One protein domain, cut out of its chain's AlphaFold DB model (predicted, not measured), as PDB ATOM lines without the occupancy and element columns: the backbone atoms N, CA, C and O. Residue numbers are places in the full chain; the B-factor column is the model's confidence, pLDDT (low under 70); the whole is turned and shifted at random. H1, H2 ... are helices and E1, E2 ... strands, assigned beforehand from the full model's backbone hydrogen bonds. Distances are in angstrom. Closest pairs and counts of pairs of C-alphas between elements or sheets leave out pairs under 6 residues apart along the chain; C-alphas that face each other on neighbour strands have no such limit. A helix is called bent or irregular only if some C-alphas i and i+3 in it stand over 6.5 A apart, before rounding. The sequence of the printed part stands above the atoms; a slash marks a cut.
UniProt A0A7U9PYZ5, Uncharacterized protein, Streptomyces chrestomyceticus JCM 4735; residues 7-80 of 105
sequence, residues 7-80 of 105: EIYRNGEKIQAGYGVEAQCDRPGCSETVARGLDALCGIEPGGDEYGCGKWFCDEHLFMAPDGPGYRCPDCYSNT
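AT A GLANCE: This is residues 7 to 80 of the 105 residues of an uncharacterized protein of Streptomyces chrestomyceticus JCM 4735 (UniProt A0A7U9PYZ5). With little regular structure, a small sheet with a sharply bent long strand sits at one end, short helix H1 at the other, and looping residues 37 to 73 lie between. The printed part has 74 residues, 25 in named elements, mostly strand: E1, E2, E3, H1. Sheet E1 - E2 - E3 is a meander, each strand the antiparallel neighbour of the one before. The whole is compact, radius of gyration of the C-alphas 11.3 A, spanning 28 by 25 by 19 A.

IN THESE COORDINATES: Find C-alpha 13 at (-13.981, -2.208, 29.279); there E2, residues 13 to 24, begins its 18.1 A. E1 is residues 7 to 10, E3 residues 33 to 36. H1, residues 74 to 78, ends at C-alpha 78, (1.257, -21.290, 42.104).

HOW THE PARTS SIT: Look at Tyr 19, where E2 bends by 115 degrees. In hairpin E1 and E2, N 8 and O 15 are within hydrogen-bond range, 2.9 A; in hairpin E2 and E3, N 23 and O 34, 2.8 A. H1, its O i to N i+4 pair within range, is not on the sheet.

THE WHOLE: The printed part has no cut. The link E3 to H1 is long, 37 residues. Residues 79 to 80 have pLDDT under 70.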
ATOM      1  N   GLU A   7      -4.924   5.179  29.430       90.56
ATOM      2  CA  GLU A   7      -6.110   4.336  29.238       90.56
ATOM      3  C   GLU A   7      -5.729   2.979  28.645       90.56
ATOM      4  O   GLU A   7      -4.959   2.915  27.686       90.56
ATOM      5  N   ILE A   8      -6.324   1.908  29.164       88.12
ATOM      6  CA  ILE A   8      -6.198   0.552  28.623       88.12
ATOM      7  C   ILE A   8      -7.573  -0.098  28.482       88.12
ATOM      8  O   ILE A   8      -8.552   0.376  29.059       88.12
ATOM      9  N   TYR A   9      -7.643  -1.209  27.752       85.31
ATOM     10  CA  TYR A   9      -8.842  -2.036  27.673       85.31
ATOM     11  C   TYR A   9      -8.625  -3.348  28.415       85.31
ATOM     12  O   TYR A   9      -7.665  -4.063  28.152       85.31
ATOM     13  N   ARG A  10      -9.547  -3.686  29.313       78.44
ATOM     14  CA  ARG A  10      -9.558  -4.940  30.059       78.44
ATOM     15  C   ARG A  10     -10.942  -5.561  29.947       78.44
ATOM     16  O   ARG A  10     -11.928  -4.918  30.284       78.44
ATOM     17  N   ASN A  11     -11.031  -6.796  29.456       78.19
ATOM     18  CA  ASN A  11     -12.310  -7.483  29.202       78.19
ATOM     19  C   ASN A  11     -13.304  -6.664  28.346       78.19
ATOM     20  O   ASN A  11     -14.514  -6.753  28.533       78.19
ATOM     21  N   GLY A  12     -12.799  -5.842  27.419       81.25
ATOM     22  CA  GLY A  12     -13.618  -4.951  26.587       81.25
ATOM     23  C   GLY A  12     -14.058  -3.648  27.269       81.25
ATOM     24  O   GLY A  12     -14.655  -2.800  26.611       81.25
ATOM     25  N   GLU A  13     -13.727  -3.446  28.545       82.69
ATOM     26  CA  GLU A  13     -13.981  -2.208  29.279       82.69
ATOM     27  C   GLU A  13     -12.736  -1.318  29.289       82.69
ATOM     28  O   GLU A  13     -11.614  -1.790  29.475       82.69
ATOM     29  N   LYS A  14     -12.929  -0.013  29.092       89.25
ATOM     30  CA  LYS A  14     -11.842   0.959  29.164       89.25
ATOM     31  C   LYS A  14     -11.596   1.357  30.620       89.25
ATOM     32  O   LYS A  14     -12.494   1.885  31.269       89.25
ATOM     33  N   ILE A  15     -10.370   1.169  31.103       88.56
ATOM     34  CA  ILE A  15      -9.957   1.529  32.464       88.56
ATOM     35  C   ILE A  15      -8.712   2.421  32.457       88.56
ATOM     36  O   ILE A  15      -7.935   2.424  31.505       88.56
ATOM     37  N   GLN A  16      -8.525   3.182  33.535       91.19
ATOM     38  CA  GLN A  16      -7.319   3.982  33.762       91.19
ATOM     39  C   GLN A  16      -6.261   3.145  34.489       91.19
ATOM     40  O   GLN A  16      -6.579   2.437  35.453       91.19
ATOM     41  N   ALA A  17      -5.015   3.274  34.043       89.62
ATOM     42  CA  ALA A  17      -3.818   2.684  34.627       89.62
ATOM     43  C   ALA A  17      -2.707   3.740  34.751       89.62
ATOM     44  O   ALA A  17      -2.801   4.822  34.176       89.62
ATOM     45  N   GLY A  18      -1.661   3.437  35.514       88.75
ATOM     46  CA  GLY A  18      -0.509   4.305  35.753       88.75
ATOM     47  C   GLY A  18      -0.285   4.651  37.224       88.75
ATOM     48  O   GLY A  18      -1.143   4.442  38.079       88.75
ATOM     49  N   TYR A  19       0.895   5.207  37.508       88.25
ATOM     50  CA  TYR A  19       1.358   5.538  38.860       88.25
ATOM     51  C   TYR A  19       0.532   6.629  39.566       88.25
ATOM     52  O   TYR A  19       0.607   6.770  40.780       88.25
ATOM     53  N   GLY A  20      -0.250   7.410  38.819       88.38
ATOM     54  CA  GLY A  20      -1.181   8.410  39.343       88.38
ATOM     55  C   GLY A  20      -2.616   7.908  39.502       88.38
ATOM     56  O   GLY A  20      -3.502   8.715  39.771       88.38
ATOM     57  N   VAL A  21      -2.873   6.615  39.279       89.94
ATOM     58  CA  VAL A  21      -4.205   6.011  39.404       89.94
ATOM     59  C   VAL A  21      -4.221   5.096  40.618       89.94
ATOM     60  O   VAL A  21      -3.715   3.979  40.564       89.94
ATOM     61  N   GLU A  22      -4.815   5.567  41.706       91.62
ATOM     62  CA  GLU A  22      -4.973   4.783  42.930       91.62
ATOM     63  C   GLU A  22      -6.065   3.717  42.765       91.62
ATOM     64  O   GLU A  22      -7.126   3.949  42.177       91.62
ATOM     65  N   ALA A  23      -5.805   2.531  43.299       89.94
ATOM     66  CA  ALA A  23      -6.735   1.416  43.358       89.94
ATOM     67  C   ALA A  23      -6.524   0.623  44.647       89.94
ATOM     68  O   ALA A  23      -5.501   0.746  45.309       89.94
ATOM     69  N   GLN A  24      -7.493  -0.212  45.007       94.00
ATOM     70  CA  GLN A  24      -7.274  -1.211  46.047       94.00
ATOM     71  C   GLN A  24      -6.615  -2.447  45.446       94.00
ATOM     72  O   GLN A  24      -6.877  -2.788  44.290       94.00
ATOM     73  N   CYS A  25      -5.794  -3.113  46.252       94.38
ATOM     74  CA  CYS A  25      -5.260  -4.429  45.940       94.38
ATOM     75  C   CYS A  25      -6.398  -5.387  45.541       94.38
ATOM     76  O   CYS A  25      -7.378  -5.547  46.265       94.38
ATOM     77  N   ASP A  26      -6.254  -6.061  44.401       92.25
ATOM     78  CA  ASP A  26      -7.239  -7.012  43.873       92.25
ATOM     79  C   ASP A  26      -7.316  -8.327  44.691       92.25
ATOM     80  O   ASP A  26      -8.102  -9.224  44.363       92.25
ATOM     81  N   ARG A  27      -6.503  -8.486  45.749       91.88
ATOM     82  CA  ARG A  27      -6.548  -9.660  46.631       91.88
ATOM     83  C   ARG A  27      -7.808  -9.608  47.510       91.88
ATOM     84  O   ARG A  27      -7.985  -8.641  48.252       91.88
ATOM     85  N   PRO A  28      -8.649 -10.661  47.532       90.12
ATOM     86  CA  PRO A  28      -9.808 -10.702  48.418       90.12
ATOM     87  C   PRO A  28      -9.379 -10.595  49.885       90.12
ATOM     88  O   PRO A  28      -8.573 -11.391  50.363       90.12
ATOM     89  N   GLY A  29      -9.937  -9.612  50.594       91.19
ATOM     90  CA  GLY A  29      -9.637  -9.346  52.004       91.19
ATOM     91  C   GLY A  29      -8.468  -8.389  52.249       91.19
ATOM     92  O   GLY A  29      -8.211  -8.057  53.402       91.19
ATOM     93  N   CYS A  30      -7.791  -7.910  51.202       93.44
ATOM     94  CA  CYS A  30      -6.820  -6.827  51.315       93.44
ATOM     95  C   CYS A  30      -7.512  -5.479  51.059       93.44
ATOM     96  O   CYS A  30      -8.365  -5.367  50.183       93.44
ATOM     97  N   SER A  31      -7.156  -4.452  51.828       93.25
ATOM     98  CA  SER A  31      -7.660  -3.077  51.653       93.25
ATOM     99  C   SER A  31      -6.529  -2.076  51.426       93.25
ATOM    100  O   SER A  31      -6.722  -0.868  51.555       93.25
ATOM    101  N   GLU A  32      -5.335  -2.577  51.112       94.69
ATOM    102  CA  GLU A  32      -4.178  -1.745  50.827       94.69
ATOM    103  C   GLU A  32      -4.381  -0.983  49.517       94.69
ATOM    104  O   GLU A  32      -4.895  -1.522  48.531       94.69
ATOM    105  N   THR A  33      -4.006   0.294  49.531       93.56
ATOM    106  CA  THR A  33      -4.067   1.153  48.349       93.56
ATOM    107  C   THR A  33      -2.766   1.032  47.578       93.56
ATOM    108  O   THR A  33      -1.684   1.149  48.146       93.56
ATOM    109  N   VAL A  34      -2.889   0.810  46.277       93.00
ATOM    110  CA  VAL A  34      -1.791   0.640  45.334       93.00
ATOM    111  C   VAL A  34      -1.986   1.588  44.165       93.00
ATOM    112  O   VAL A  34      -3.115   1.938  43.810       93.00
ATOM    113  N   ALA A  35      -0.897   1.992  43.529       91.81
ATOM    114  CA  ALA A  35      -0.997   2.635  42.230       91.81
ATOM    115  C   ALA A  35      -1.188   1.558  41.157       91.81
ATOM    116  O   ALA A  35      -0.551   0.511  41.216       91.81
ATOM    117  N   ARG A  36      -2.001   1.805  40.126       90.19
ATOM    118  CA  ARG A  36      -2.122   0.912  38.957       90.19
ATOM    119  C   ARG A  36      -0.910   1.005  38.022       90.19
ATOM    120  O   ARG A  36      -1.051   1.023  36.797       90.19
ATOM    121  N   GLY A  37       0.281   1.128  38.598       90.12
ATOM    122  CA  GLY A  37       1.558   1.102  37.906       90.12
ATOM    123  C   GLY A  37       1.953  -0.312  37.481       90.12
ATOM    124  O   GLY A  37       1.185  -1.266  37.615       90.12
ATOM    125  N   LEU A  38       3.151  -0.427  36.909       88.19
ATOM    126  CA  LEU A  38       3.722  -1.718  36.501       88.19
ATOM    127  C   LEU A  38       4.378  -2.459  37.675       88.19
ATOM    128  O   LEU A  38       4.540  -3.669  37.623       88.19
ATOM    129  N   ASP A  39       4.742  -1.731  38.726       89.38
ATOM    130  CA  ASP A  39       5.227  -2.242  40.009       89.38
ATOM    131  C   ASP A  39       4.172  -3.086  40.730       89.38
ATOM    132  O   ASP A  39       4.481  -4.151  41.251       89.38
ATOM    133  N   ALA A  40       2.915  -2.653  40.672       93.00
ATOM    134  CA  ALA A  40       1.785  -3.358  41.257       93.00
ATOM    135  C   ALA A  40       1.144  -4.389  40.305       93.00
ATOM    136  O   ALA A  40       0.120  -4.975  40.643       93.00
ATOM    137  N   LEU A  41       1.662  -4.591  39.088       93.44
ATOM    138  CA  LEU A  41       0.998  -5.399  38.059       93.44
ATOM    139  C   LEU A  41       1.356  -6.889  38.170       93.44
ATOM    140  O   LEU A  41       2.523  -7.271  38.142       93.44
ATOM    141  N   CYS A  42       0.341  -7.756  38.186       92.44
ATOM    142  CA  CYS A  42       0.531  -9.187  37.958       92.44
ATOM    143  C   CYS A  42       0.650  -9.475  36.454       92.44
ATOM    144  O   CYS A  42      -0.362  -9.505  35.748       92.44
ATOM    145  N   GLY A  43       1.870  -9.756  36.005       90.56
ATOM    146  CA  GLY A  43       2.241  -9.951  34.606       90.56
ATOM    147  C   GLY A  43       3.233  -8.884  34.151       90.56
ATOM    148  O   GLY A  43       4.033  -8.374  34.937       90.56
ATOM    149  N   ILE A  44       3.176  -8.568  32.868       88.19
ATOM    150  CA  ILE A  44       3.998  -7.572  32.180       88.19
ATOM    151  C   ILE A  44       3.085  -6.566  31.472       88.19
ATOM    152  O   ILE A  44       3.384  -5.371  31.454       88.19
ATOM    153  N   GLU A  45       1.956  -7.037  30.931       86.88
ATOM    154  CA  GLU A  45       0.986  -6.207  30.222       86.88
ATOM    155  C   GLU A  45      -0.291  -5.921  31.046       86.88
ATOM    156  O   GLU A  45      -0.980  -6.841  31.511       86.88
ATOM    157  N   PRO A  46      -0.654  -4.637  31.229       82.44
ATOM    158  CA  PRO A  46      -1.928  -4.256  31.823       82.44
ATOM    159  C   PRO A  46      -3.099  -4.763  30.969       82.44
ATOM    160  O   PRO A  46      -3.229  -4.388  29.808       82.44
ATOM    161  N   GLY A  47      -3.988  -5.569  31.554       73.25
ATOM    162  CA  GLY A  47      -5.085  -6.221  30.822       73.25
ATOM    163  C   GLY A  47      -4.974  -7.745  30.763       73.25
ATOM    164  O   GLY A  47      -5.993  -8.401  30.548       73.25
ATOM    165  N   GLY A  48      -3.798  -8.288  31.086       80.62
ATOM    166  CA  GLY A  48      -3.538  -9.719  31.194       80.62
ATOM    167  C   GLY A  48      -2.754 -10.227  29.993       80.62
ATOM    168  O   GLY A  48      -3.046  -9.872  28.855       80.62
ATOM    169  N   ASP A  49      -1.764 -11.062  30.268       81.38
ATOM    170  CA  ASP A  49      -0.869 -11.664  29.286       81.38
ATOM    171  C   ASP A  49      -0.726 -13.171  29.554       81.38
ATOM    172  O   ASP A  49      -1.441 -13.747  30.376       81.38
ATOM    173  N   GLU A  50       0.185 -13.838  28.844       82.62
ATOM    174  CA  GLU A  50       0.486 -15.265  29.050       82.62
ATOM    175  C   GLU A  50       1.078 -15.570  30.439       82.62
ATOM    176  O   GLU A  50       1.128 -16.723  30.860       82.62
ATOM    177  N   TYR A  51       1.507 -14.534  31.155       82.00
ATOM    178  CA  TYR A  51       2.280 -14.615  32.380       82.00
ATOM    179  C   TYR A  51       1.434 -14.318  33.626       82.00
ATOM    180  O   TYR A  51       1.681 -14.862  34.702       82.00
ATOM    181  N   GLY A  52       0.433 -13.450  33.523       86.94
ATOM    182  CA  GLY A  52      -0.328 -12.962  34.660       86.94
ATOM    183  C   GLY A  52      -1.735 -12.495  34.310       86.94
ATOM    184  O   GLY A  52      -2.101 -12.231  33.169       86.94
ATOM    185  N   CYS A  53      -2.557 -12.359  35.349       88.94
ATOM    186  CA  CYS A  53      -3.970 -12.015  35.199       88.94
ATOM    187  C   CYS A  53      -4.255 -10.528  34.895       88.94
ATOM    188  O   CYS A  53      -5.426 -10.151  34.778       88.94
ATOM    189  N   GLY A  54      -3.228  -9.670  34.826       89.19
ATOM    190  CA  GLY A  54      -3.378  -8.249  34.490       89.19
ATOM    191  C   GLY A  54      -4.100  -7.410  35.548       89.19
ATOM    192  O   GLY A  54      -4.699  -6.386  35.218       89.19
ATOM    193  N   LYS A  55      -4.116  -7.884  36.798       91.38
ATOM    194  CA  LYS A  55      -4.659  -7.195  37.982       91.38
ATOM    195  C   LYS A  55      -3.560  -6.479  38.757       91.38
ATOM    196  O   LYS A  55      -2.383  -6.779  38.548       91.38
ATOM    197  N   TRP A  56      -3.962  -5.606  39.682       92.81
ATOM    198  CA  TRP A  56      -3.023  -4.881  40.531       92.81
ATOM    199  C   TRP A  56      -3.070  -5.345  41.977       92.81
ATOM    200  O   TRP A  56      -4.135  -5.447  42.580       92.81
ATOM    201  N   PHE A  57      -1.903  -5.606  42.543       95.12
ATOM    202  CA  PHE A  57      -1.748  -6.090  43.906       95.12
ATOM    203  C   PHE A  57      -0.725  -5.231  44.646       95.12
ATOM    204  O   PHE A  57       0.021  -4.475  44.032       95.12
ATOM    205  N   CYS A  58      -0.722  -5.301  45.971       95.25
ATOM    206  CA  CYS A  58       0.321  -4.662  46.768       95.25
ATOM    207  C   CYS A  58       1.580  -5.526  46.819       95.25
ATOM    208  O   CYS A  58       1.524  -6.714  46.498       95.25
ATOM    209  N   ASP A  59       2.695  -4.947  47.264       91.62
ATOM    210  CA  ASP A  59       3.992  -5.629  47.343       91.62
ATOM    211  C   ASP A  59       3.954  -6.921  48.178       91.62
ATOM    212  O   ASP A  59       4.680  -7.865  47.887       91.62
ATOM    213  N   GLU A  60       3.072  -7.018  49.179       93.56
ATOM    214  CA  GLU A  60       2.890  -8.247  49.973       93.56
ATOM    215  C   GLU A  60       2.233  -9.385  49.169       93.56
ATOM    216  O   GLU A  60       2.419 -10.571  49.450       93.56
ATOM    217  N   HIS A  61       1.456  -9.029  48.147       93.62
ATOM    218  CA  HIS A  61       0.706  -9.949  47.300       93.62
ATOM    219  C   HIS A  61       1.276 -10.064  45.880       93.62
ATOM    220  O   HIS A  61       0.632 -10.669  45.019       93.62
ATOM    221  N   LEU A  62       2.472  -9.521  45.641       92.75
ATOM    222  CA  LEU A  62       3.244  -9.686  44.414       92.75
ATOM    223  C   LEU A  62       4.551 -10.407  44.696       92.75
ATOM    224  O   LEU A  62       5.339 -10.029  45.555       92.75
ATOM    225  N   PHE A  63       4.802 -11.431  43.898       91.38
ATOM    226  CA  PHE A  63       6.013 -12.227  43.949       91.38
ATOM    227  C   PHE A  63       6.770 -12.073  42.640       91.38
ATOM    228  O   PHE A  63       6.169 -11.949  41.573       91.38
ATOM    229  N   MET A  64       8.098 -12.090  42.703       88.69
ATOM    230  CA  MET A  64       8.926 -12.124  41.499       88.69
ATOM    231  C   MET A  64       8.608 -13.391  40.700       88.69
ATOM    232  O   MET A  64       8.571 -14.478  41.277       88.69
ATOM    233  N   ALA A  65       8.357 -13.256  39.397       86.69
ATOM    234  CA  ALA A  65       8.051 -14.402  38.550       86.69
ATOM    235  C   ALA A  65       9.234 -15.398  38.530       86.69
ATOM    236  O   ALA A  65      10.369 -14.977  38.293       86.69
ATOM    237  N   PRO A  66       9.007 -16.702  38.784       79.31
ATOM    238  CA  PRO A  66      10.083 -17.695  38.820       79.31
ATOM    239  C   PRO A  66      10.538 -18.132  37.417       79.31
ATOM    240  O   PRO A  66      11.651 -18.620  37.248       79.31
ATOM    241  N   ASP A  67       9.678 -17.952  36.419       80.00
ATOM    242  CA  ASP A  67       9.750 -18.546  35.084       80.00
ATOM    243  C   ASP A  67       9.762 -17.503  33.949       80.00
ATOM    244  O   ASP A  67       9.670 -17.852  32.775       80.00
ATOM    245  N   GLY A  68       9.897 -16.211  34.265       80.50
ATOM    246  CA  GLY A  68       9.837 -15.167  33.246       80.50
ATOM    247  C   GLY A  68       9.902 -13.742  33.790       80.50
ATOM    248  O   GLY A  68      10.332 -13.522  34.922       80.50
ATOM    249  N   PRO A  69       9.503 -12.745  32.982       86.88
ATOM    250  CA  PRO A  69       9.516 -11.349  33.392       86.88
ATOM    251  C   PRO A  69       8.316 -10.976  34.274       86.88
ATOM    252  O   PRO A  69       7.245 -11.597  34.241       86.88
ATOM    253  N   GLY A  70       8.496  -9.873  35.001       88.44
ATOM    254  CA  GLY A  70       7.450  -9.230  35.787       88.44
ATOM    255  C   GLY A  70       7.193  -9.912  37.126       88.44
ATOM    256  O   GLY A  70       8.057 -10.585  37.696       88.44
ATOM    257  N   TYR A  71       5.980  -9.714  37.627       91.81
ATOM    258  CA  TYR A  71       5.554 -10.216  38.926       91.81
ATOM    259  C   TYR A  71       4.310 -11.098  38.801       91.81
ATOM    260  O   TYR A  71       3.630 -11.122  37.769       91.81
ATOM    261  N   ARG A  72       4.011 -11.861  39.850       92.62
ATOM    262  CA  ARG A  72       2.884 -12.791  39.931       92.62
ATOM    263  C   ARG A  72       2.123 -12.577  41.225       92.62
ATOM    264  O   ARG A  72       2.722 -12.464  42.290       92.62
ATOM    265  N   CYS A  73       0.799 -12.590  41.145       92.00
ATOM    266  CA  CYS A  73      -0.027 -12.788  42.328       92.00
ATOM    267  C   CYS A  73       0.105 -14.243  42.820       92.00
ATOM    268  O   CYS A  73       0.513 -15.103  42.039       92.00
ATOM    269  N   PRO A  74      -0.257 -14.562  44.072       88.31
ATOM    270  CA  PRO A  74      -0.079 -15.911  44.616       88.31
ATOM    271  C   PRO A  74      -0.798 -17.007  43.817       88.31
ATOM    272  O   PRO A  74      -0.286 -18.121  43.718       88.31
ATOM    273  N   ASP A  75      -1.942 -16.691  43.204       87.12
ATOM    274  CA  ASP A  75      -2.666 -17.629  42.343       87.12
ATOM    275  C   ASP A  75      -1.883 -17.926  41.052       87.12
ATOM    276  O   ASP A  75      -1.656 -19.085  40.720       87.12
ATOM    277  N   CYS A  76      -1.398 -16.892  40.351       86.31
ATOM    278  CA  CYS A  76      -0.590 -17.063  39.137       86.31
ATOM    279  C   CYS A  76       0.801 -17.641  39.433       86.31
ATOM    280  O   CYS A  76       1.335 -18.377  38.615       86.31
ATOM    281  N   TYR A  77       1.373 -17.335  40.600       85.25
ATOM    282  CA  TYR A  77       2.661 -17.871  41.042       85.25
ATOM    283  C   TYR A  77       2.583 -19.378  41.299       85.25
ATOM    284  O   TYR A  77       3.511 -20.106  40.988       85.25
ATOM    285  N   SER A  78       1.464 -19.858  41.846       76.44
ATOM    286  CA  SER A  78       1.257 -21.290  42.104       76.44
ATOM    287  C   SER A  78       0.845 -22.063  40.848       76.44
ATOM    288  O   SER A  78       0.920 -23.288  40.832       76.44
ATOM    289  N   ASN A  79       0.382 -21.353  39.817       65.50
ATOM    290  CA  ASN A  79      -0.064 -21.915  38.546       65.50
ATOM    291  C   ASN A  79       1.027 -21.878  37.465       65.50
ATOM    292  O   ASN A  79       0.729 -22.113  36.295       65.50
ATOM    293  N   THR A  80       2.278 -21.578  37.821       58.62
ATOM    294  CA  THR A  80       3.397 -21.961  36.963       58.62
ATOM    295  C   THR A  80       3.417 -23.478  36.931       58.62
ATOM    296  O   THR A  80       3.749 -24.106  37.939       58.62
TER     297      THR A  80